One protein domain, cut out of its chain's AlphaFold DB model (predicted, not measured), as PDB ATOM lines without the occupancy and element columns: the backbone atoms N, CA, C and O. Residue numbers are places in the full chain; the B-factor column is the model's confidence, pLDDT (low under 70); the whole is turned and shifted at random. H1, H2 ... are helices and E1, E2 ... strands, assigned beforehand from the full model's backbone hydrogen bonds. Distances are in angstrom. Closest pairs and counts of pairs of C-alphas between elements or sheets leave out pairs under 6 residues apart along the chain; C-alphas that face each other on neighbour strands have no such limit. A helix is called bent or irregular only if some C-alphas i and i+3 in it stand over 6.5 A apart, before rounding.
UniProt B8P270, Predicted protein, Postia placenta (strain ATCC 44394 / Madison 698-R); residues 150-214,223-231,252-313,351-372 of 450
ATOM      1  N   THR A 150     -10.228   9.454 -22.867       88.75
ATOM      2  CA  THR A 150     -10.775   8.096 -23.036       88.75
ATOM      3  C   THR A 150     -12.214   8.118 -23.558       88.75
ATOM      4  O   THR A 150     -13.058   8.865 -23.060       88.75
ATOM      5  N   LEU A 151     -12.528   7.274 -24.555       85.06
ATOM      6  CA  LEU A 151     -13.827   7.314 -25.252       85.06
ATOM      7  C   LEU A 151     -14.967   7.006 -24.285       85.06
ATOM      8  O   LEU A 151     -16.045   7.581 -24.368       85.06
ATOM      9  N   ARG A 152     -14.740   6.101 -23.334       88.56
ATOM     10  CA  ARG A 152     -15.816   5.509 -22.534       88.56
ATOM     11  C   ARG A 152     -16.301   6.399 -21.389       88.56
ATOM     12  O   ARG A 152     -17.436   6.216 -20.938       88.56
ATOM     13  N   THR A 153     -15.487   7.333 -20.896       93.12
ATOM     14  CA  THR A 153     -15.785   8.033 -19.633       93.12
ATOM     15  C   THR A 153     -16.497   9.367 -19.821       93.12
ATOM     16  O   THR A 153     -17.308   9.730 -18.963       93.12
ATOM     17  N   THR A 154     -16.293  10.039 -20.956       95.81
ATOM     18  CA  THR A 154     -16.944  11.316 -21.274       95.81
ATOM     19  C   THR A 154     -17.856  11.179 -22.484       95.81
ATOM     20  O   THR A 154     -17.418  10.824 -23.574       95.81
ATOM     21  N   PHE A 155     -19.145  11.451 -22.294       96.69
ATOM     22  CA  PHE A 155     -20.147  11.326 -23.347       96.69
ATOM     23  C   PHE A 155     -21.399  12.141 -23.047       96.69
ATOM     24  O   PHE A 155     -21.706  12.461 -21.894       96.69
ATOM     25  N   ILE A 156     -22.184  12.377 -24.094       97.06
ATOM     26  CA  ILE A 156     -23.599  12.733 -23.965       97.06
ATOM     27  C   ILE A 156     -24.470  11.553 -24.383       97.06
ATOM     28  O   ILE A 156     -24.082  10.759 -25.240       97.06
ATOM     29  N   ARG A 157     -25.647  11.418 -23.777       95.69
ATOM     30  CA  ARG A 157     -26.574  10.315 -24.040       95.69
ATOM     31  C   ARG A 157     -28.021  10.788 -24.042       95.69
ATOM     32  O   ARG A 157     -28.439  11.439 -23.095       95.69
ATOM     33  N   CYS A 158     -28.798  10.379 -25.038       95.69
ATOM     34  CA  CYS A 158     -30.246  10.558 -25.091       95.69
ATOM     35  C   CYS A 158     -30.939   9.186 -25.206       95.69
ATOM     36  O   CYS A 158     -30.545   8.386 -26.060       95.69
ATOM     37  N   PRO A 159     -31.948   8.870 -24.377       94.75
ATOM     38  CA  PRO A 159     -32.463   9.665 -23.255       94.75
ATOM     39  C   PRO A 159     -31.496   9.689 -22.049       94.75
ATOM     40  O   PRO A 159     -30.545   8.899 -22.009       94.75
ATOM     41  N   PRO A 160     -31.713  10.580 -21.058       89.94
ATOM     42  CA  PRO A 160     -30.755  10.798 -19.975       89.94
ATOM     43  C   PRO A 160     -30.661   9.636 -18.975       89.94
ATOM     44  O   PRO A 160     -29.617   9.441 -18.360       89.94
ATOM     45  N   PHE A 161     -31.712   8.831 -18.811       80.31
ATOM     46  CA  PHE A 161     -31.738   7.754 -17.820       80.31
ATOM     47  C   PHE A 161     -32.164   6.415 -18.425       80.31
ATOM     48  O   PHE A 161     -33.011   6.348 -19.314       80.31
ATOM     49  N   ARG A 162     -31.576   5.333 -17.904       67.75
ATOM     50  CA  ARG A 162     -32.191   4.004 -17.917       67.75
ATOM     51  C   ARG A 162     -32.716   3.791 -16.509       67.75
ATOM     52  O   ARG A 162     -31.934   3.467 -15.621       67.75
ATOM     53  N   ASP A 163     -34.005   4.011 -16.300       62.81
ATOM     54  CA  ASP A 163     -34.622   3.559 -15.062       62.81
ATOM     55  C   ASP A 163     -34.540   2.034 -15.045       62.81
ATOM     56  O   ASP A 163     -35.108   1.376 -15.914       62.81
ATOM     57  N   ALA A 164     -33.816   1.468 -14.074       59.66
ATOM     58  CA  ALA A 164     -33.669   0.017 -13.927       59.66
ATOM     59  C   ALA A 164     -35.028  -0.698 -13.766       59.66
ATOM     60  O   ALA A 164     -35.142  -1.874 -14.090       59.66
ATOM     61  N   ASN A 165     -36.053   0.037 -13.317       60.59
ATOM     62  CA  ASN A 165     -37.398  -0.467 -13.038       60.59
ATOM     63  C   ASN A 165     -38.500   0.216 -13.877       60.59
ATOM     64  O   ASN A 165     -39.680  -0.037 -13.646       60.59
ATOM     65  N   GLY A 166     -38.147   1.117 -14.804       55.53
ATOM     66  CA  GLY A 166     -39.115   1.896 -15.584       55.53
ATOM     67  C   GLY A 166     -39.387   1.288 -16.965       55.53
ATOM     68  O   GLY A 166     -38.489   0.662 -17.534       55.53
ATOM     69  N   PRO A 167     -40.598   1.469 -17.534       53.44
ATOM     70  CA  PRO A 167     -40.911   1.050 -18.896       53.44
ATOM     71  C   PRO A 167     -39.972   1.763 -19.874       53.44
ATOM     72  O   PRO A 167     -40.153   2.937 -20.173       53.44
ATOM     73  N   SER A 168     -38.938   1.027 -20.295       63.12
ATOM     74  CA  SER A 168     -37.982   1.307 -21.365       63.12
ATOM     75  C   SER A 168     -37.708   2.797 -21.584       63.12
ATOM     76  O   SER A 168     -38.399   3.436 -22.376       63.12
ATOM     77  N   GLY A 169     -36.680   3.336 -20.916       82.50
ATOM     78  CA  GLY A 169     -36.095   4.653 -21.209       82.50
ATOM     79  C   GLY A 169     -35.501   4.688 -22.620       82.50
ATOM     80  O   GLY A 169     -34.284   4.713 -22.795       82.50
ATOM     81  N   HIS A 170     -36.371   4.589 -23.621       92.06
ATOM     82  CA  HIS A 170     -36.097   4.549 -25.043       92.06
ATOM     83  C   HIS A 170     -36.515   5.878 -25.659       92.06
ATOM     84  O   HIS A 170     -37.526   6.464 -25.279       92.06
ATOM     85  N   LEU A 171     -35.760   6.326 -26.654       92.88
ATOM     86  CA  LEU A 171     -36.048   7.546 -27.396       92.88
ATOM     87  C   LEU A 171     -37.335   7.429 -28.239       92.88
ATOM     88  O   LEU A 171     -38.034   8.415 -28.439       92.88
ATOM     89  N   GLY A 172     -37.669   6.227 -28.724       93.31
ATOM     90  CA  GLY A 172     -38.947   5.948 -29.395       93.31
ATOM     91  C   GLY A 172     -39.097   6.587 -30.781       93.31
ATOM     92  O   GLY A 172     -40.199   6.631 -31.331       93.31
ATOM     93  N   MET A 173     -38.003   7.079 -31.369       93.44
ATOM     94  CA  MET A 173     -38.028   7.755 -32.666       93.44
ATOM     95  C   MET A 173     -38.093   6.765 -33.822       93.44
ATOM     96  O   MET A 173     -37.216   5.924 -33.970       93.44
ATOM     97  N   LYS A 174     -39.116   6.899 -34.670       95.50
ATOM     98  CA  LYS A 174     -39.393   5.992 -35.801       95.50
ATOM     99  C   LYS A 174     -38.809   6.466 -37.134       95.50
ATOM    100  O   LYS A 174     -39.101   5.882 -38.177       95.50
ATOM    101  N   HIS A 175     -38.031   7.545 -37.136       95.44
ATOM    102  CA  HIS A 175     -37.433   8.089 -38.352       95.44
ATOM    103  C   HIS A 175     -36.420   7.088 -38.923       95.44
ATOM    104  O   HIS A 175     -35.598   6.579 -38.163       95.44
ATOM    105  N   PRO A 176     -36.479   6.767 -40.228       96.38
ATOM    106  CA  PRO A 176     -35.551   5.817 -40.838       96.38
ATOM    107  C   PRO A 176     -34.169   6.427 -41.086       96.38
ATOM    108  O   PRO A 176     -33.194   5.694 -41.180       96.38
ATOM    109  N   TRP A 177     -34.083   7.754 -41.181       96.75
ATOM    110  CA  TRP A 177     -32.836   8.477 -41.388       96.75
ATOM    111  C   TRP A 177     -32.449   9.257 -40.141       96.75
ATOM    112  O   TRP A 177     -33.302   9.870 -39.496       96.75
ATOM    113  N   ILE A 178     -31.155   9.261 -39.841       96.50
ATOM    114  CA  ILE A 178     -30.560  10.132 -38.832       96.50
ATOM    115  C   ILE A 178     -29.357  10.861 -39.430       96.50
ATOM    116  O   ILE A 178     -28.604  10.302 -40.234       96.50
ATOM    117  N   HIS A 179     -29.213  12.127 -39.052       96.12
ATOM    118  CA  HIS A 179     -28.214  13.043 -39.584       96.12
ATOM    119  C   HIS A 179     -27.402  13.631 -38.430       96.12
ATOM    120  O   HIS A 179     -27.983  14.136 -37.469       96.12
ATOM    121  N   PHE A 180     -26.073  13.599 -38.537       95.50
ATOM    122  CA  PHE A 180     -25.160  14.230 -37.582       95.50
ATOM    123  C   PHE A 180     -24.228  15.180 -38.307       95.50
ATOM    124  O   PHE A 180     -23.596  14.789 -39.283       95.50
ATOM    125  N   GLN A 181     -24.115  16.406 -37.811       94.75
ATOM    126  CA  GLN A 181     -23.106  17.353 -38.265       94.75
ATOM    127  C   GLN A 181     -21.944  17.321 -37.282       94.75
ATOM    128  O   GLN A 181     -22.129  17.589 -36.096       94.75
ATOM    129  N   VAL A 182     -20.765  16.951 -37.772       93.81
ATOM    130  CA  VAL A 182     -19.557  16.810 -36.952       93.81
ATOM    131  C   VAL A 182     -18.373  17.470 -37.644       93.81
ATOM    132  O   VAL A 182     -18.290  17.481 -38.875       93.81
ATOM    133  N   ARG A 183     -17.446  18.000 -36.846       90.94
ATOM    134  CA  ARG A 183     -16.153  18.502 -37.313       90.94
ATOM    135  C   ARG A 183     -15.101  17.415 -37.139       90.94
ATOM    136  O   ARG A 183     -14.998  16.833 -36.060       90.94
ATOM    137  N   ASN A 184     -14.330  17.136 -38.186       88.00
ATOM    138  CA  ASN A 184     -13.193  16.230 -38.071       88.00
ATOM    139  C   ASN A 184     -12.045  16.954 -37.353       88.00
ATOM    140  O   ASN A 184     -11.465  17.885 -37.901       88.00
ATOM    141  N   MET A 185     -11.729  16.526 -36.130       86.25
ATOM    142  CA  MET A 185     -10.633  17.092 -35.333       86.25
ATOM    143  C   MET A 185      -9.300  16.356 -35.542       86.25
ATOM    144  O   MET A 185      -8.313  16.692 -34.891       86.25
ATOM    145  N   GLY A 186      -9.266  15.338 -36.412       85.19
ATOM    146  CA  GLY A 186      -8.114  14.446 -36.567       85.19
ATOM    147  C   GLY A 186      -7.892  13.543 -35.353       85.19
ATOM    148  O   GLY A 186      -6.764  13.138 -35.090       85.19
ATOM    149  N   ARG A 187      -8.954  13.274 -34.583       87.44
ATOM    150  CA  ARG A 187      -8.913  12.482 -33.350       87.44
ATOM    151  C   ARG A 187     -10.015  11.433 -33.335       87.44
ATOM    152  O   ARG A 187     -10.945  11.487 -34.143       87.44
ATOM    153  N   GLU A 188      -9.892  10.482 -32.420       89.38
ATOM    154  CA  GLU A 188     -10.860   9.405 -32.264       89.38
ATOM    155  C   GLU A 188     -12.229   9.936 -31.824       89.38
ATOM    156  O   GLU A 188     -12.367  10.874 -31.040       89.38
ATOM    157  N   PHE A 189     -13.277   9.313 -32.340       90.75
ATOM    158  CA  PHE A 189     -14.664   9.649 -32.046       90.75
ATOM    159  C   PHE A 189     -15.470   8.352 -32.024       90.75
ATOM    160  O   PHE A 189     -15.085   7.368 -32.646       90.75
ATOM    161  N   SER A 190     -16.581   8.314 -31.300       94.19
ATOM    162  CA  SER A 190     -17.499   7.182 -31.396       94.19
ATOM    163  C   SER A 190     -18.944   7.640 -31.277       94.19
ATOM    164  O   SER A 190     -19.284   8.521 -30.481       94.19
ATOM    165  N   LEU A 191     -19.807   7.037 -32.088       95.88
ATOM    166  CA  LEU A 191     -21.243   7.265 -32.095       95.88
ATOM    167  C   LEU A 191     -21.969   5.938 -31.903       95.88
ATOM    168  O   LEU A 191     -21.969   5.090 -32.791       95.88
ATOM    169  N   GLU A 192     -22.635   5.785 -30.767       96.44
ATOM    170  CA  GLU A 192     -23.395   4.594 -30.402       96.44
ATOM    171  C   GLU A 192     -24.900   4.874 -30.559       96.44
ATOM    172  O   GLU A 192     -25.444   5.830 -29.994       96.44
ATOM    173  N   ILE A 193     -25.596   4.032 -31.323       97.00
ATOM    174  CA  ILE A 193     -27.033   4.150 -31.583       97.00
ATOM    175  C   ILE A 193     -27.696   2.799 -31.321       97.00
ATOM    176  O   ILE A 193     -27.331   1.778 -31.901       97.00
ATOM    177  N   GLY A 194     -28.694   2.798 -30.443       96.75
ATOM    178  CA  GLY A 194     -29.534   1.633 -30.192       96.75
ATOM    179  C   GLY A 194     -30.728   1.604 -31.135       96.75
ATOM    180  O   GLY A 194     -31.433   2.602 -31.292       96.75
ATOM    181  N   LEU A 195     -30.964   0.452 -31.747       96.62
ATOM    182  CA  LEU A 195     -32.067   0.161 -32.648       96.62
ATOM    183  C   LEU A 195     -32.950  -0.919 -32.052       96.62
ATOM    184  O   LEU A 195     -32.459  -1.866 -31.443       96.62
ATOM    185  N   VAL A 196     -34.249  -0.801 -32.291       96.06
ATOM    186  CA  VAL A 196     -35.230  -1.817 -31.926       96.06
ATOM    187  C   VAL A 196     -35.972  -2.259 -33.179       96.06
ATOM    188  O   VAL A 196     -36.434  -1.425 -33.968       96.06
ATOM    189  N   ASP A 197     -36.075  -3.570 -33.377       96.88
ATOM    190  CA  ASP A 197     -36.890  -4.147 -34.446       96.88
ATOM    191  C   ASP A 197     -38.374  -4.253 -34.047       96.88
ATOM    192  O   ASP A 197     -38.775  -3.971 -32.916       96.88
ATOM    193  N   GLN A 198     -39.243  -4.627 -34.987       96.31
ATOM    194  CA  GLN A 198     -40.679  -4.794 -34.715       96.31
ATOM    195  C   GLN A 198     -40.991  -5.913 -33.708       96.31
ATOM    196  O   GLN A 198     -42.080  -5.921 -33.137       96.31
ATOM    197  N   SER A 199     -40.049  -6.827 -33.469       95.38
ATOM    198  CA  SER A 199     -40.152  -7.879 -32.455       95.38
ATOM    199  C   SER A 199     -39.715  -7.404 -31.064       95.38
ATOM    200  O   SER A 199     -39.801  -8.175 -30.112       95.38
ATOM    201  N   GLY A 200     -39.267  -6.152 -30.926       94.31
ATOM    202  CA  GLY A 200     -38.817  -5.582 -29.658       94.31
ATOM    203  C   GLY A 200     -37.384  -5.954 -29.277       94.31
ATOM    204  O   GLY A 200     -36.979  -5.675 -28.151       94.31
ATOM    205  N   ARG A 201     -36.610  -6.561 -30.184       95.19
ATOM    206  CA  ARG A 201     -35.202  -6.897 -29.939       95.19
ATOM    207  C   ARG A 201     -34.341  -5.660 -30.130       95.19
ATOM    208  O   ARG A 201     -34.454  -4.984 -31.153       95.19
ATOM    209  N   GLU A 202     -33.499  -5.372 -29.141       95.38
ATOM    210  CA  GLU A 202     -32.559  -4.254 -29.176       95.38
ATOM    211  C   GLU A 202     -31.217  -4.728 -29.740       95.38
ATOM    212  O   GLU A 202     -30.688  -5.752 -29.322       95.38
ATOM    213  N   GLY A 203     -30.651  -3.964 -30.665       95.75
ATOM    214  CA  GLY A 203     -29.252  -4.070 -31.062       95.75
ATOM    215  C   GLY A 203     -28.622  -2.695 -31.036       95.75
ATOM    216  O   GLY A 203     -29.305  -1.678 -31.128       95.75
ATOM    217  N   VAL A 204     -27.314  -2.651 -30.883       96.69
ATOM    218  CA  VAL A 204     -26.558  -1.407 -30.830       96.69
ATOM    219  C   VAL A 204     -25.577  -1.433 -31.969       96.69
ATOM    220  O   VAL A 204     -24.909  -2.438 -32.169       96.69
ATOM    221  N   PHE A 205     -25.486  -0.351 -32.724       95.12
ATOM    222  CA  PHE A 205     -24.350  -0.172 -33.607       95.12
ATOM    223  C   PHE A 205     -23.506   0.989 -33.109       95.12
ATOM    224  O   PHE A 205     -24.022   1.988 -32.601       95.12
ATOM    225  N   GLU A 206     -22.202   0.825 -33.232       95.25
ATOM    226  CA  GLU A 206     -21.209   1.804 -32.841       95.25
ATOM    227  C   GLU A 206     -20.385   2.158 -34.065       95.25
ATOM    228  O   GLU A 206     -19.858   1.283 -34.747       95.25
ATOM    229  N   ILE A 207     -20.300   3.445 -34.364       93.69
ATOM    230  CA  ILE A 207     -19.550   3.961 -35.495       93.69
ATOM    231  C   ILE A 207     -18.280   4.617 -34.970       93.69
ATOM    232  O   ILE A 207     -18.371   5.551 -34.174       93.69
ATOM    233  N   GLN A 208     -17.123   4.183 -35.462       89.31
ATOM    234  CA  GLN A 208     -15.816   4.716 -35.074       89.31
ATOM    235  C   GLN A 208     -15.027   5.140 -36.324       89.31
ATOM    236  O   GLN A 208     -14.993   4.382 -37.299       89.31
ATOM    237  N   PRO A 209     -14.411   6.339 -36.356       83.38
ATOM    238  CA  PRO A 209     -13.538   6.735 -37.440       83.38
ATOM    239  C   PRO A 209     -12.341   5.797 -37.538       83.38
ATOM    240  O   PRO A 209     -11.654   5.562 -36.549       83.38
ATOM    241  N   ILE A 210     -12.041   5.333 -38.747       80.50
ATOM    242  CA  ILE A 210     -10.722   4.779 -39.029       80.50
ATOM    243  C   ILE A 210      -9.782   5.972 -39.201       80.50
ATOM    244  O   ILE A 210      -9.976   6.792 -40.105       80.50
ATOM    245  N   SER A 211      -8.768   6.070 -38.342       62.91
ATOM    246  CA  SER A 211      -7.713   7.077 -38.457       62.91
ATOM    247  C   SER A 211      -7.123   7.087 -39.870       62.91
ATOM    248  O   SER A 211      -6.826   6.042 -40.451       62.91
ATOM    249  N   CYS A 212      -7.019   8.291 -40.435       51.25
ATOM    250  CA  CYS A 212      -6.706   8.575 -41.832       51.25
ATOM    251  C   CYS A 212      -5.541   7.724 -42.357       51.25
ATOM    252  O   CYS A 212      -4.390   7.926 -41.977       51.25
ATOM    253  N   VAL A 213      -5.824   6.829 -43.301       49.16
ATOM    254  CA  VAL A 213      -4.782   6.250 -44.151       49.16
ATOM    255  C   VAL A 213      -4.263   7.358 -45.055       49.16
ATOM    256  O   VAL A 213      -5.053   8.070 -45.679       49.16
ATOM    257  N   THR A 214      -2.948   7.513 -45.154       47.94
ATOM    258  CA  THR A 214      -2.353   8.385 -46.165       47.94
ATOM    259  C   THR A 214      -2.840   7.964 -47.564       47.94
ATOM    260  O   THR A 214      -2.856   6.775 -47.879       47.94
ATOM    261  N   LEU A 223     -15.612  -2.787 -49.670       46.38
ATOM    262  CA  LEU A 223     -16.244  -3.247 -48.424       46.38
ATOM    263  C   LEU A 223     -17.198  -2.189 -47.798       46.38
ATOM    264  O   LEU A 223     -17.158  -1.004 -48.146       46.38
ATOM    265  N   LEU A 224     -18.060  -2.636 -46.872       48.44
ATOM    266  CA  LEU A 224     -19.032  -1.857 -46.086       48.44
ATOM    267  C   LEU A 224     -18.357  -0.743 -45.265       48.44
ATOM    268  O   LEU A 224     -17.836  -0.993 -44.182       48.44
ATOM    269  N   GLY A 225     -18.413   0.492 -45.765       51.28
ATOM    270  CA  GLY A 225     -17.946   1.688 -45.064       51.28
ATOM    271  C   GLY A 225     -18.977   2.809 -45.147       51.28
ATOM    272  O   GLY A 225     -19.601   3.023 -46.189       51.28
ATOM    273  N   LEU A 226     -19.175   3.525 -44.043       61.47
ATOM    274  CA  LEU A 226     -19.981   4.741 -44.035       61.47
ATOM    275  C   LEU A 226     -19.105   5.905 -44.509       61.47
ATOM    276  O   LEU A 226     -18.027   6.139 -43.963       61.47
ATOM    277  N   THR A 227     -19.568   6.636 -45.524       61.94
ATOM    278  CA  THR A 227     -18.900   7.853 -46.004       61.94
ATOM    279  C   THR A 227     -19.722   9.065 -45.586       61.94
ATOM    280  O   THR A 227     -20.913   9.150 -45.901       61.94
ATOM    281  N   ALA A 228     -19.102  10.015 -44.885       66.19
ATOM    282  CA  ALA A 228     -19.735  11.299 -44.604       66.19
ATOM    283  C   ALA A 228     -19.719  12.184 -45.861       66.19
ATOM    284  O   ALA A 228     -18.711  12.268 -46.566       66.19
ATOM    285  N   ALA A 229     -20.835  12.854 -46.146       70.31
ATOM    286  CA  ALA A 229     -20.917  13.769 -47.277       70.31
ATOM    287  C   ALA A 229     -20.415  15.166 -46.861       70.31
ATOM    288  O   ALA A 229     -20.789  15.645 -45.780       70.31
ATOM    289  N   PRO A 230     -19.602  15.845 -47.691       63.38
ATOM    290  CA  PRO A 230     -19.313  17.261 -47.490       63.38
ATOM    291  C   PRO A 230     -20.600  18.091 -47.630       63.38
ATOM    292  O   PRO A 230     -21.516  17.718 -48.366       63.38
ATOM    293  N   LEU A 231     -20.678  19.215 -46.913       59.56
ATOM    294  CA  LEU A 231     -21.843  20.106 -46.950       59.56
ATOM    295  C   LEU A 231     -22.064  20.681 -48.369       59.56
ATOM    296  O   LEU A 231     -21.101  21.133 -48.996       59.56
ATOM    297  N   LEU A 252     -21.619   4.153 -50.554       32.81
ATOM    298  CA  LEU A 252     -20.563   3.790 -51.490       32.81
ATOM    299  C   LEU A 252     -19.295   3.416 -50.712       32.81
ATOM    300  O   LEU A 252     -18.934   4.042 -49.720       32.81
ATOM    301  N   VAL A 253     -18.677   2.359 -51.217       43.16
ATOM    302  CA  VAL A 253     -17.930   1.274 -50.565       43.16
ATOM    303  C   VAL A 253     -16.425   1.422 -50.864       43.16
ATOM    304  O   VAL A 253     -16.103   1.623 -52.035       43.16
ATOM    305  N   ARG A 254     -15.508   1.310 -49.878       38.12
ATOM    306  CA  ARG A 254     -14.023   1.294 -50.070       38.12
ATOM    307  C   ARG A 254     -13.260   0.697 -48.870       38.12
ATOM    308  O   ARG A 254     -13.532   1.148 -47.762       38.12
ATOM    309  N   THR A 255     -12.242  -0.157 -49.081       32.72
ATOM    310  CA  THR A 255     -11.163  -0.433 -48.086       32.72
ATOM    311  C   THR A 255      -9.884  -1.050 -48.684       32.72
ATOM    312  O   THR A 255     -10.006  -2.019 -49.419       32.72
ATOM    313  N   GLU A 256      -8.700  -0.597 -48.216       32.19
ATOM    314  CA  GLU A 256      -7.539  -1.434 -47.806       32.19
ATOM    315  C   GLU A 256      -6.546  -0.692 -46.858       32.19
ATOM    316  O   GLU A 256      -6.498   0.542 -46.829       32.19
ATOM    317  N   THR A 257      -5.727  -1.485 -46.129       33.50
ATOM    318  CA  THR A 257      -4.594  -1.247 -45.170       33.50
ATOM    319  C   THR A 257      -4.897  -1.331 -43.651       33.50
ATOM    320  O   THR A 257      -6.047  -1.443 -43.279       33.50
ATOM    321  N   SER A 258      -3.891  -1.379 -42.763       32.06
ATOM    322  CA  SER A 258      -3.901  -1.838 -41.339       32.06
ATOM    323  C   SER A 258      -3.802  -0.652 -40.328       32.06
ATOM    324  O   SER A 258      -3.336   0.407 -40.736       32.06
ATOM    325  N   ALA A 259      -4.238  -0.645 -39.055       42.75
ATOM    326  CA  ALA A 259      -4.299  -1.714 -38.058       42.75
ATOM    327  C   ALA A 259      -5.516  -1.644 -37.100       42.75
ATOM    328  O   ALA A 259      -6.038  -0.580 -36.777       42.75
ATOM    329  N   GLU A 260      -5.905  -2.857 -36.704       51.91
ATOM    330  CA  GLU A 260      -6.710  -3.359 -35.575       51.91
ATOM    331  C   GLU A 260      -8.243  -3.273 -35.540       51.91
ATOM    332  O   GLU A 260      -8.849  -4.230 -35.057       51.91
ATOM    333  N   GLN A 261      -8.925  -2.314 -36.176       57.56
ATOM    334  CA  GLN A 261     -10.396  -2.434 -36.306       57.56
ATOM    335  C   GLN A 261     -10.977  -1.745 -37.550       57.56
ATOM    336  O   GLN A 261     -11.782  -0.824 -37.467       57.56
ATOM    337  N   ARG A 262     -10.557  -2.185 -38.746       71.06
ATOM    338  CA  ARG A 262     -11.071  -1.633 -40.017       71.06
ATOM    339  C   ARG A 262     -12.267  -2.366 -40.613       71.06
ATOM    340  O   ARG A 262     -12.907  -1.831 -41.512       71.06
ATOM    341  N   GLU A 263     -12.567  -3.567 -40.140       86.81
ATOM    342  CA  GLU A 263     -13.683  -4.360 -40.652       86.81
ATOM    343  C   GLU A 263     -14.901  -4.216 -39.741       86.81
ATOM    344  O   GLU A 263     -14.741  -4.203 -38.516       86.81
ATOM    345  N   PRO A 264     -16.121  -4.144 -40.306       92.25
ATOM    346  CA  PRO A 264     -17.325  -4.267 -39.506       92.25
ATOM    347  C   PRO A 264     -17.271  -5.553 -38.675       92.25
ATOM    348  O   PRO A 264     -16.946  -6.617 -39.201       92.25
ATOM    349  N   CYS A 265     -17.595  -5.473 -37.389       93.81
ATOM    350  CA  CYS A 265     -17.619  -6.651 -36.526       93.81
ATOM    351  C   CYS A 265     -18.823  -6.631 -35.591       93.81
ATOM    352  O   CYS A 265     -19.166  -5.601 -35.014       93.81
ATOM    353  N   LEU A 266     -19.454  -7.784 -35.428       94.12
ATOM    354  CA  LEU A 266     -20.591  -8.012 -34.556       94.12
ATOM    355  C   LEU A 266     -20.123  -8.778 -33.317       94.12
ATOM    356  O   LEU A 266     -19.665  -9.914 -33.426       94.12
ATOM    357  N   ARG A 267     -20.276  -8.158 -32.146       93.12
ATOM    358  CA  ARG A 267     -20.076  -8.771 -30.829       93.12
ATOM    359  C   ARG A 267     -21.428  -9.183 -30.252       93.12
ATOM    360  O   ARG A 267     -22.345  -8.359 -30.145       93.12
ATOM    361  N   LEU A 268     -21.572 -10.452 -29.876       90.94
ATOM    362  CA  LEU A 268     -22.819 -11.000 -29.332       90.94
ATOM    363  C   LEU A 268     -22.942 -10.696 -27.830       90.94
ATOM    364  O   LEU A 268     -22.781 -11.564 -26.982       90.94
ATOM    365  N   GLY A 269     -23.233  -9.437 -27.502       90.56
ATOM    366  CA  GLY A 269     -23.578  -8.999 -26.146       90.56
ATOM    367  C   GLY A 269     -25.086  -8.987 -25.870       90.56
ATOM    368  O   GLY A 269     -25.902  -9.369 -26.708       90.56
ATOM    369  N   ASN A 270     -25.470  -8.474 -24.698       90.62
ATOM    370  CA  ASN A 270     -26.856  -8.122 -24.383       90.62
ATOM    371  C   ASN A 270     -26.956  -6.612 -24.080       90.62
ATOM    372  O   ASN A 270     -26.651  -6.197 -22.955       90.62
ATOM    373  N   PRO A 271     -27.367  -5.769 -25.051       93.94
ATOM    374  CA  PRO A 271     -27.708  -6.089 -26.449       93.94
ATOM    375  C   PRO A 271     -26.473  -6.372 -27.339       93.94
ATOM    376  O   PRO A 271     -25.367  -5.965 -26.974       93.94
ATOM    377  N   PRO A 272     -26.634  -7.025 -28.510       95.12
ATOM    378  CA  PRO A 272     -25.552  -7.226 -29.475       95.12
ATOM    379  C   PRO A 272     -25.024  -5.893 -30.011       95.12
ATOM    380  O   PRO A 272     -25.795  -4.947 -30.198       95.12
ATOM    381  N   LEU A 273     -23.718  -5.835 -30.280       95.12
ATOM    382  CA  LEU A 273     -22.997  -4.627 -30.678       95.12
ATOM    383  C   LEU A 273     -22.348  -4.798 -32.055       95.12
ATOM    384  O   LEU A 273     -21.447  -5.612 -32.228       95.12
ATOM    385  N   LEU A 274     -22.799  -4.018 -33.033       95.75
ATOM    386  CA  LEU A 274     -22.254  -3.959 -34.385       95.75
ATOM    387  C   LEU A 274     -21.307  -2.759 -34.517       95.75
ATOM    388  O   LEU A 274     -21.757  -1.621 -34.628       95.75
ATOM    389  N   HIS A 275     -20.003  -3.002 -34.540       94.69
ATOM    390  CA  HIS A 275     -19.010  -1.975 -34.837       94.69
ATOM    391  C   HIS A 275     -18.951  -1.725 -36.343       94.69
ATOM    392  O   HIS A 275     -18.857  -2.663 -37.136       94.69
ATOM    393  N   LEU A 276     -19.001  -0.454 -36.729       94.19
ATOM    394  CA  LEU A 276     -18.969   0.003 -38.107       94.19
ATOM    395  C   LEU A 276     -17.820   1.001 -38.300       94.19
ATOM    396  O   LEU A 276     -17.789   2.036 -37.626       94.19
ATOM    397  N   PRO A 277     -16.910   0.749 -39.252       92.62
ATOM    398  CA  PRO A 277     -15.895   1.719 -39.611       92.62
ATOM    399  C   PRO A 277     -16.514   2.943 -40.300       92.62
ATOM    400  O   PRO A 277     -17.358   2.828 -41.199       92.62
ATOM    401  N   LEU A 278     -16.052   4.128 -39.913       90.38
ATOM    402  CA  LEU A 278     -16.395   5.402 -40.538       90.38
ATOM    403  C   LEU A 278     -15.166   6.028 -41.168       90.38
ATOM    404  O   LEU A 278     -14.119   6.158 -40.541       90.38
ATOM    405  N   LEU A 279     -15.313   6.486 -42.401       89.38
ATOM    406  CA  LEU A 279     -14.312   7.326 -43.033       89.38
ATOM    407  C   LEU A 279     -14.863   8.744 -43.071       89.38
ATOM    408  O   LEU A 279     -15.737   9.083 -43.876       89.38
ATOM    409  N   LEU A 280     -14.359   9.573 -42.159       86.06
ATOM    410  CA  LEU A 280     -14.540  11.010 -42.273       86.06
ATOM    411  C   LEU A 280     -13.648  11.498 -43.419       86.06
ATOM    412  O   LEU A 280     -12.508  11.036 -43.533       86.06
ATOM    413  N   PRO A 281     -14.132  12.408 -44.283       81.69
ATOM    414  CA  PRO A 281     -13.273  13.008 -45.285       81.69
ATOM    415  C   PRO A 281     -12.055  13.592 -44.573       81.69
ATOM    416  O   PRO A 281     -12.186  14.328 -43.588       81.69
ATOM    417  N   SER A 282     -10.863  13.228 -45.048       72.69
ATOM    418  CA  SER A 282      -9.647  13.899 -44.612       72.69
ATOM    419  C   SER A 282      -9.842  15.390 -44.836       72.69
ATOM    420  O   SER A 282     -10.466  15.782 -45.831       72.69
ATOM    421  N   SER A 283      -9.295  16.210 -43.943       64.12
ATOM    422  CA  SER A 283      -9.091  17.629 -44.197       64.12
ATOM    423  C   SER A 283      -8.262  17.750 -45.471       64.12
ATOM    424  O   SER A 283      -7.037  17.660 -45.451       64.12
ATOM    425  N   SER A 284      -8.927  17.775 -46.628       58.47
ATOM    426  CA  SER A 284      -8.230  17.863 -47.902       58.47
ATOM    427  C   SER A 284      -7.525  19.221 -47.962       58.47
ATOM    428  O   SER A 284      -7.712  20.083 -47.106       58.47
ATOM    429  N   SER A 285      -6.735  19.474 -48.993       53.31
ATOM    430  CA  SER A 285      -6.170  20.811 -49.188       53.31
ATOM    431  C   SER A 285      -7.208  21.841 -49.673       53.31
ATOM    432  O   SER A 285      -6.836  22.980 -49.938       53.31
ATOM    433  N   ARG A 286      -8.473  21.440 -49.911       57.06
ATOM    434  CA  ARG A 286      -9.546  22.292 -50.467       57.06
ATOM    435  C   ARG A 286     -10.985  22.042 -49.942       57.06
ATOM    436  O   ARG A 286     -11.924  22.279 -50.707       57.06
ATOM    437  N   PRO A 287     -11.250  21.531 -48.726       58.91
ATOM    438  CA  PRO A 287     -12.612  21.440 -48.233       58.91
ATOM    439  C   PRO A 287     -13.023  22.836 -47.759       58.91
ATOM    440  O   PRO A 287     -12.264  23.503 -47.073       58.91
ATOM    441  N   LEU A 288     -14.222  23.287 -48.129       63.91
ATOM    442  CA  LEU A 288     -14.731  24.594 -47.695       63.91
ATOM    443  C   LEU A 288     -14.960  24.677 -46.178       63.91
ATOM    444  O   LEU A 288     -15.135  25.772 -45.669       63.91
ATOM    445  N   THR A 289     -15.012  23.544 -45.475       75.75
ATOM    446  CA  THR A 289     -15.044  23.455 -44.011       75.75
ATOM    447  C   THR A 289     -14.490  22.091 -43.577       75.75
ATOM    448  O   THR A 289     -14.585  21.118 -44.330       75.75
ATOM    449  N   SER A 290     -13.971  21.962 -42.351       83.62
ATOM    450  CA  SER A 290     -13.693  20.646 -41.730       83.62
ATOM    451  C   SER A 290     -14.955  19.957 -41.180       83.62
ATOM    452  O   SER A 290     -14.879  18.937 -40.490       83.62
ATOM    453  N   TRP A 291     -16.135  20.496 -41.505       89.75
ATOM    454  CA  TRP A 291     -17.436  19.972 -41.112       89.75
ATOM    455  C   TRP A 291     -17.990  19.012 -42.159       89.75
ATOM    456  O   TRP A 291     -17.933  19.252 -43.366       89.75
ATOM    457  N   CYS A 292     -18.599  17.931 -41.694       91.00
ATOM    458  CA  CYS A 292     -19.254  16.954 -42.551       91.00
ATOM    459  C   CYS A 292     -20.591  16.516 -41.959       91.00
ATOM    460  O   CYS A 292     -20.850  16.682 -40.764       91.00
ATOM    461  N   THR A 293     -21.452  15.966 -42.816       92.94
ATOM    462  CA  THR A 293     -22.716  15.366 -42.383       92.94
ATOM    463  C   THR A 293     -22.646  13.850 -42.522       92.94
ATOM    464  O   THR A 293     -22.476  13.321 -43.624       92.94
ATOM    465  N   ILE A 294     -22.807  13.147 -41.404       93.75
ATOM    466  CA  ILE A 294     -23.000  11.698 -41.360       93.75
ATOM    467  C   ILE A 294     -24.492  11.436 -41.558       93.75
ATOM    468  O   ILE A 294     -25.316  11.916 -40.781       93.75
ATOM    469  N   ASN A 295     -24.836  10.676 -42.596       95.31
ATOM    470  CA  ASN A 295     -26.210  10.302 -42.920       95.31
ATOM    471  C   ASN A 295     -26.347   8.788 -42.787       95.31
ATOM    472  O   ASN A 295     -25.629   8.054 -43.466       95.31
ATOM    473  N   LEU A 296     -27.264   8.318 -41.946       95.56
ATOM    474  CA  LEU A 296     -27.457   6.888 -41.709       95.56
ATOM    475  C   LEU A 296     -28.898   6.496 -42.017       95.56
ATOM    476  O   LEU A 296     -29.829   7.115 -41.505       95.56
ATOM    477  N   ASN A 297     -29.065   5.443 -42.814       96.56
ATOM    478  CA  ASN A 297     -30.346   4.782 -43.035       96.56
ATOM    479  C   ASN A 297     -30.454   3.599 -42.065       96.56
ATOM    480  O   ASN A 297     -29.858   2.545 -42.269       96.56
ATOM    481  N   LEU A 298     -31.180   3.782 -40.972       96.31
ATOM    482  CA  LEU A 298     -31.255   2.817 -39.878       96.31
ATOM    483  C   LEU A 298     -31.849   1.462 -40.309       96.31
ATOM    484  O   LEU A 298     -31.265   0.433 -39.959       96.31
ATOM    485  N   PRO A 299     -32.926   1.404 -41.122       96.69
ATOM    486  CA  PRO A 299     -33.412   0.151 -41.697       96.69
ATOM    487  C   PRO A 299     -32.363  -0.690 -42.429       96.69
ATOM    488  O   PRO A 299     -32.429  -1.914 -42.353       96.69
ATOM    489  N   THR A 300     -31.396  -0.073 -43.119       95.62
ATOM    490  CA  THR A 300     -30.374  -0.837 -43.857       95.62
ATOM    491  C   THR A 300     -29.322  -1.452 -42.943       95.62
ATOM    492  O   THR A 300     -28.600  -2.333 -43.386       95.62
ATOM    493  N   LEU A 301     -29.242  -1.023 -41.677       95.50
ATOM    494  CA  LEU A 301     -28.281  -1.551 -40.707       95.50
ATOM    495  C   LEU A 301     -28.750  -2.858 -40.052       95.50
ATOM    496  O   LEU A 301     -27.922  -3.674 -39.659       95.50
ATOM    497  N   LEU A 302     -30.063  -3.095 -39.964       95.00
ATOM    498  CA  LEU A 302     -30.615  -4.273 -39.280       95.00
ATOM    499  C   LEU A 302     -30.190  -5.620 -39.883       95.00
ATOM    500  O   LEU A 302     -29.806  -6.493 -39.108       95.00
ATOM    501  N   PRO A 303     -30.175  -5.821 -41.216       95.56
ATOM    502  CA  PRO A 303     -29.739  -7.094 -41.794       95.56
ATOM    503  C   PRO A 303     -28.303  -7.492 -41.420       95.56
ATOM    504  O   PRO A 303     -27.983  -8.678 -41.413       95.56
ATOM    505  N   HIS A 304     -27.438  -6.531 -41.077       95.06
ATOM    506  CA  HIS A 304     -26.047  -6.811 -40.715       95.06
ATOM    507  C   HIS A 304     -25.909  -7.523 -39.368       95.06
ATOM    508  O   HIS A 304     -24.960  -8.282 -39.190       95.06
ATOM    509  N   PHE A 305     -26.877  -7.379 -38.462       94.81
ATOM    510  CA  PHE A 305     -26.903  -8.136 -37.209       94.81
ATOM    511  C   PHE A 305     -27.054  -9.650 -37.430       94.81
ATOM    512  O   PHE A 305     -26.674 -10.437 -36.573       94.81
ATOM    513  N   LEU A 306     -27.556 -10.083 -38.590       93.75
ATOM    514  CA  LEU A 306     -27.701 -11.502 -38.939       93.75
ATOM    515  C   LEU A 306     -26.520 -12.058 -39.731       93.75
ATOM    516  O   LEU A 306     -26.503 -13.239 -40.078       93.75
ATOM    517  N   SER A 307     -25.548 -11.213 -40.067       93.75
ATOM    518  CA  SER A 307     -24.439 -11.624 -40.908       93.75
ATOM    519  C   SER A 307     -23.436 -12.435 -40.095       93.75
ATOM    520  O   SER A 307     -22.650 -11.885 -39.327       93.75
ATOM    521  N   ALA A 308     -23.419 -13.752 -40.315       89.81
ATOM    522  CA  ALA A 308     -22.450 -14.646 -39.683       89.81
ATOM    523  C   ALA A 308     -20.992 -14.274 -40.013       89.81
ATOM    524  O   ALA A 308     -20.103 -14.538 -39.217       89.81
ATOM    525  N   SER A 309     -20.753 -13.612 -41.154       91.38
ATOM    526  CA  SER A 309     -19.421 -13.115 -41.538       91.38
ATOM    527  C   SER A 309     -18.899 -11.983 -40.652       91.38
ATOM    528  O   SER A 309     -17.698 -11.742 -40.631       91.38
ATOM    529  N   LEU A 310     -19.783 -11.290 -39.926       91.69
ATOM    530  CA  LEU A 310     -19.393 -10.220 -39.011       91.69
ATOM    531  C   LEU A 310     -19.122 -10.739 -37.601       91.69
ATOM    532  O   LEU A 310     -18.560 -10.005 -36.794       91.69
ATOM    533  N   LEU A 311     -19.520 -11.975 -37.290       91.38
ATOM    534  CA  LEU A 311     -19.251 -12.577 -35.993       91.38
ATOM    535  C   LEU A 311     -17.755 -12.805 -35.865       91.38
ATOM    536  O   LEU A 311     -17.186 -13.655 -36.552       91.38
ATOM    537  N   ARG A 312     -17.123 -12.057 -34.965       85.44
ATOM    538  CA  ARG A 312     -15.796 -12.435 -34.506       85.44
ATOM    539  C   ARG A 312     -15.974 -13.445 -33.376       85.44
ATOM    540  O   ARG A 312     -16.826 -13.210 -32.518       85.44
ATOM    541  N   PRO A 313     -15.241 -14.572 -33.385       77.31
ATOM    542  CA  PRO A 313     -15.126 -15.370 -32.175       77.31
ATOM    543  C   PRO A 313     -14.628 -14.411 -31.094       77.31
ATOM    544  O   PRO A 313     -13.708 -13.639 -31.368       77.31
ATOM    545  N   VAL A 351     -30.915 -11.178 -31.126       92.56
ATOM    546  CA  VAL A 351     -30.371 -10.370 -32.212       92.56
ATOM    547  C   VAL A 351     -31.504  -9.777 -33.058       92.56
ATOM    548  O   VAL A 351     -32.395 -10.524 -33.478       92.56
ATOM    549  N   PRO A 352     -31.506  -8.459 -33.335       93.44
ATOM    550  CA  PRO A 352     -32.493  -7.855 -34.224       93.44
ATOM    551  C   PRO A 352     -32.442  -8.493 -35.612       93.44
ATOM    552  O   PRO A 352     -31.398  -8.523 -36.256       93.44
ATOM    553  N   ALA A 353     -33.583  -8.996 -36.078       91.12
ATOM    554  CA  ALA A 353     -33.698  -9.694 -37.365       91.12
ATOM    555  C   ALA A 353     -34.867  -9.185 -38.220       91.12
ATOM    556  O   ALA A 353     -35.064  -9.643 -39.343       91.12
ATOM    557  N   GLY A 354     -35.704  -8.310 -37.654       91.44
ATOM    558  CA  GLY A 354     -36.951  -7.870 -38.267       91.44
ATOM    559  C   GLY A 354     -36.861  -6.512 -38.953       91.44
ATOM    560  O   GLY A 354     -35.806  -5.896 -39.089       91.44
ATOM    561  N   THR A 355     -38.030  -6.017 -39.350       95.38
ATOM    562  CA  THR A 355     -38.192  -4.649 -39.838       95.38
ATOM    563  C   THR A 355     -37.870  -3.653 -38.726       95.38
ATOM    564  O   THR A 355     -38.225  -3.865 -37.564       95.38
ATOM    565  N   TYR A 356     -37.248  -2.538 -39.097       96.38
ATOM    566  CA  TYR A 356     -36.995  -1.419 -38.198       96.38
ATOM    567  C   TYR A 356     -38.270  -0.918 -37.518       96.38
ATOM    568  O   TYR A 356     -39.315  -0.770 -38.159       96.38
ATOM    569  N   SER A 357     -38.170  -0.662 -36.212       95.44
ATOM    570  CA  SER A 357     -39.244  -0.082 -35.410       95.44
ATOM    571  C   SER A 357     -38.886   1.332 -34.970       95.44
ATOM    572  O   SER A 357     -39.565   2.277 -35.377       95.44
ATOM    573  N   TYR A 358     -37.833   1.498 -34.161       95.31
ATOM    574  CA  TYR A 358     -37.424   2.806 -33.638       95.31
ATOM    575  C   TYR A 358     -35.985   2.824 -33.086       95.31
ATOM    576  O   TYR A 358     -35.377   1.777 -32.862       95.31
ATOM    577  N   VAL A 359     -35.459   4.025 -32.820       95.00
ATOM    578  CA  VAL A 359     -34.209   4.273 -32.078       95.00
ATOM    579  C   VAL A 359     -34.461   4.213 -30.570       95.00
ATOM    580  O   VAL A 359     -35.285   4.973 -30.055       95.00
ATOM    581  N   SER A 360     -33.750   3.348 -29.842       93.94
ATOM    582  CA  SER A 360     -33.828   3.269 -28.374       93.94
ATOM    583  C   SER A 360     -32.915   4.277 -27.684       93.94
ATOM    584  O   SER A 360     -33.318   4.884 -26.695       93.94
ATOM    585  N   LYS A 361     -31.695   4.475 -28.179       94.94
ATOM    586  CA  LYS A 361     -30.711   5.364 -27.553       94.94
ATOM    587  C   LYS A 361     -29.771   5.974 -28.576       94.94
ATOM    588  O   LYS A 361     -29.531   5.404 -29.634       94.94
ATOM    589  N   LEU A 362     -29.207   7.104 -28.192       95.31
ATOM    590  CA  LEU A 362     -28.143   7.803 -28.882       95.31
ATOM    591  C   LEU A 362     -27.070   8.170 -27.862       95.31
ATOM    592  O   LEU A 362     -27.397   8.667 -26.780       95.31
ATOM    593  N   ARG A 363     -25.804   7.961 -28.199       94.75
ATOM    594  CA  ARG A 363     -24.681   8.331 -27.346       94.75
ATOM    595  C   ARG A 363     -23.476   8.734 -28.185       94.75
ATOM    596  O   ARG A 363     -23.131   8.049 -29.139       94.75
ATOM    597  N   CYS A 364     -22.860   9.852 -27.821       94.25
ATOM    598  CA  CYS A 364     -21.735  10.426 -28.554       94.25
ATOM    599  C   CYS A 364     -20.518  10.534 -27.638       94.25
ATOM    600  O   CYS A 364     -20.626  11.069 -26.531       94.25
ATOM    601  N   HIS A 365     -19.381  10.072 -28.140       91.69
ATOM    602  CA  HIS A 365     -18.080  10.041 -27.486       91.69
ATOM    603  C   HIS A 365     -17.063  10.775 -28.357       91.69
ATOM    604  O   HIS A 365     -17.116  10.674 -29.580       91.69
ATOM    605  N   MET A 366     -16.107  11.465 -27.748       85.38
ATOM    606  CA  MET A 366     -14.973  12.039 -28.471       85.38
ATOM    607  C   MET A 366     -13.719  11.846 -27.638       85.38
ATOM    608  O   MET A 366     -13.750  12.083 -26.427       85.38
ATOM    609  N   VAL A 367     -12.648  11.400 -28.289       78.88
ATOM    610  CA  VAL A 367     -11.337  11.266 -27.676       78.88
ATOM    611  C   VAL A 367     -10.364  12.282 -28.212       78.88
ATOM    612  O   VAL A 367     -10.210  12.483 -29.409       78.88
ATOM    613  N   ASP A 368      -9.660  12.880 -27.272       73.56
ATOM    614  CA  ASP A 368      -8.414  13.554 -27.481       73.56
ATOM    615  C   ASP A 368      -7.263  12.645 -27.046       73.56
ATOM    616  O   ASP A 368      -6.838  12.658 -25.891       73.56
ATOM    617  N   SER A 369      -6.744  11.840 -27.975       54.84
ATOM    618  CA  SER A 369      -5.469  11.160 -27.753       54.84
ATOM    619  C   SER A 369      -4.348  12.182 -27.956       54.84
ATOM    620  O   SER A 369      -3.731  12.267 -29.014       54.84
ATOM    621  N   ALA A 370      -4.147  13.049 -26.966       51.31
ATOM    622  CA  ALA A 370      -2.973  13.917 -26.866       51.31
ATOM    623  C   ALA A 370      -1.835  13.255 -26.065       51.31
ATOM    624  O   ALA A 370      -0.885  13.930 -25.670       51.31
ATOM    625  N   MET A 371      -1.919  11.944 -25.801       49.81
ATOM    626  CA  MET A 371      -0.881  11.218 -25.057       49.81
ATOM    627  C   MET A 371       0.387  10.944 -25.877       49.81
ATOM    628  O   MET A 371       1.412  10.591 -25.299       49.81
ATOM    629  N   ASP A 372       0.386  11.211 -27.184       47.12
ATOM    630  CA  ASP A 372       1.615  11.176 -27.971       47.12
ATOM    631  C   ASP A 372       2.464  12.438 -27.715       47.12
ATOM    632  O   ASP A 372       2.271  13.493 -28.322       47.12
TER     633      ASP A 372
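AT A GLANCE: This is residues 150 to 214, 223 to 231, 252 to 313 and 351 to 372 of the 450 residues of the protein "Predicted protein" of Postia placenta (strain ATCC 44394 / Madison 698-R) (UniProt B8P270). A twisted sheet of six strands curls round one short helix, H1, which sits in its hollow near one end. A separate ribbon of two strands, E2 and E7, partly completes the ring: residues 226 to 230 bridge from E6 to E7, but E2 stays apart from E8, and the ring is open there. The printed part has 158 residues, in the order E1 E2 E3 E4 E5 E6 E7 H1 E8; the large sheet, order E1 E8 E3 E4 E6 E5, is mixed, and E2 and E7 are antiparallel. It is mostly strand, though named elements hold 65 of the residues, under half. The whole is compact, with a radius of gyration of the C-alphas of 16.1 A and spans of 49 by 33 by 31 A.

IN THESE COORDINATES: In the large sheet, E8, residues 356 to 366, is 27.6 A long and bends by 55 degrees at residue 360; its C-alpha 366 is at (-14.973, 12.039, -28.471). E3, residues 189 to 197, is 26.3 A long, and E4, residues 202 to 209, 23.5 A. E6 is residues 273 to 279, E5 residues 265 to 267, and E1 residues 155 to 158, with C-alpha 155 at (-20.147, 11.326, -23.347). E2 is residues 177 to 183 and E7 residues 291 to 297, 20.0 A long. H1, residues 298 to 306, is 14.8 A long and only just irregular: C-alphas 300 and 303 are 6.6 A apart.

HOW THE PARTS SIT: E3 is antiparallel to E8, with N 192 and O 363 2.8 A apart, and to E4, with N 195 and O 203 2.8 A apart; E3 and E4 form a hairpin. E4 and E6 are parallel, with N 276 and O 206 2.8 A apart. E5 and E6 form a hairpin, with N 267 and O 273 2.8 A apart. E1, an edge strand, is antiparallel to E8, with N 158 and O 362 2.8 A apart. H1 is on this sheet; its closest C-alphas to E8 are those of Pro 299 and Tyr 356, 5.2 A. In H1, 0 of 5 O i to N i+4 pairs are within hydrogen-bond range, and 4 of 6 O i to N i+3 pairs. In the other sheet, N 294 and O 180 are 2.8 A apart. Residues 226 to 227 pair with 278 to 279 of E6, and residues 229 to 230 with 292 to 293 of E7.

THE WHOLE: The C-alphas farthest apart, those of Asn 165 and Ser 285, are 52.3 A apart. Three cuts leave C-alpha gaps of 18.3 A from 214 to 223, 17.0 A from 231 to 252 and 16.0 A from 313 to 351. The links E1 to E2 and E6 to E7 are long. Mean pLDDT of the printed part is 82.0; 39 residues are under 70, among them 252 to 261.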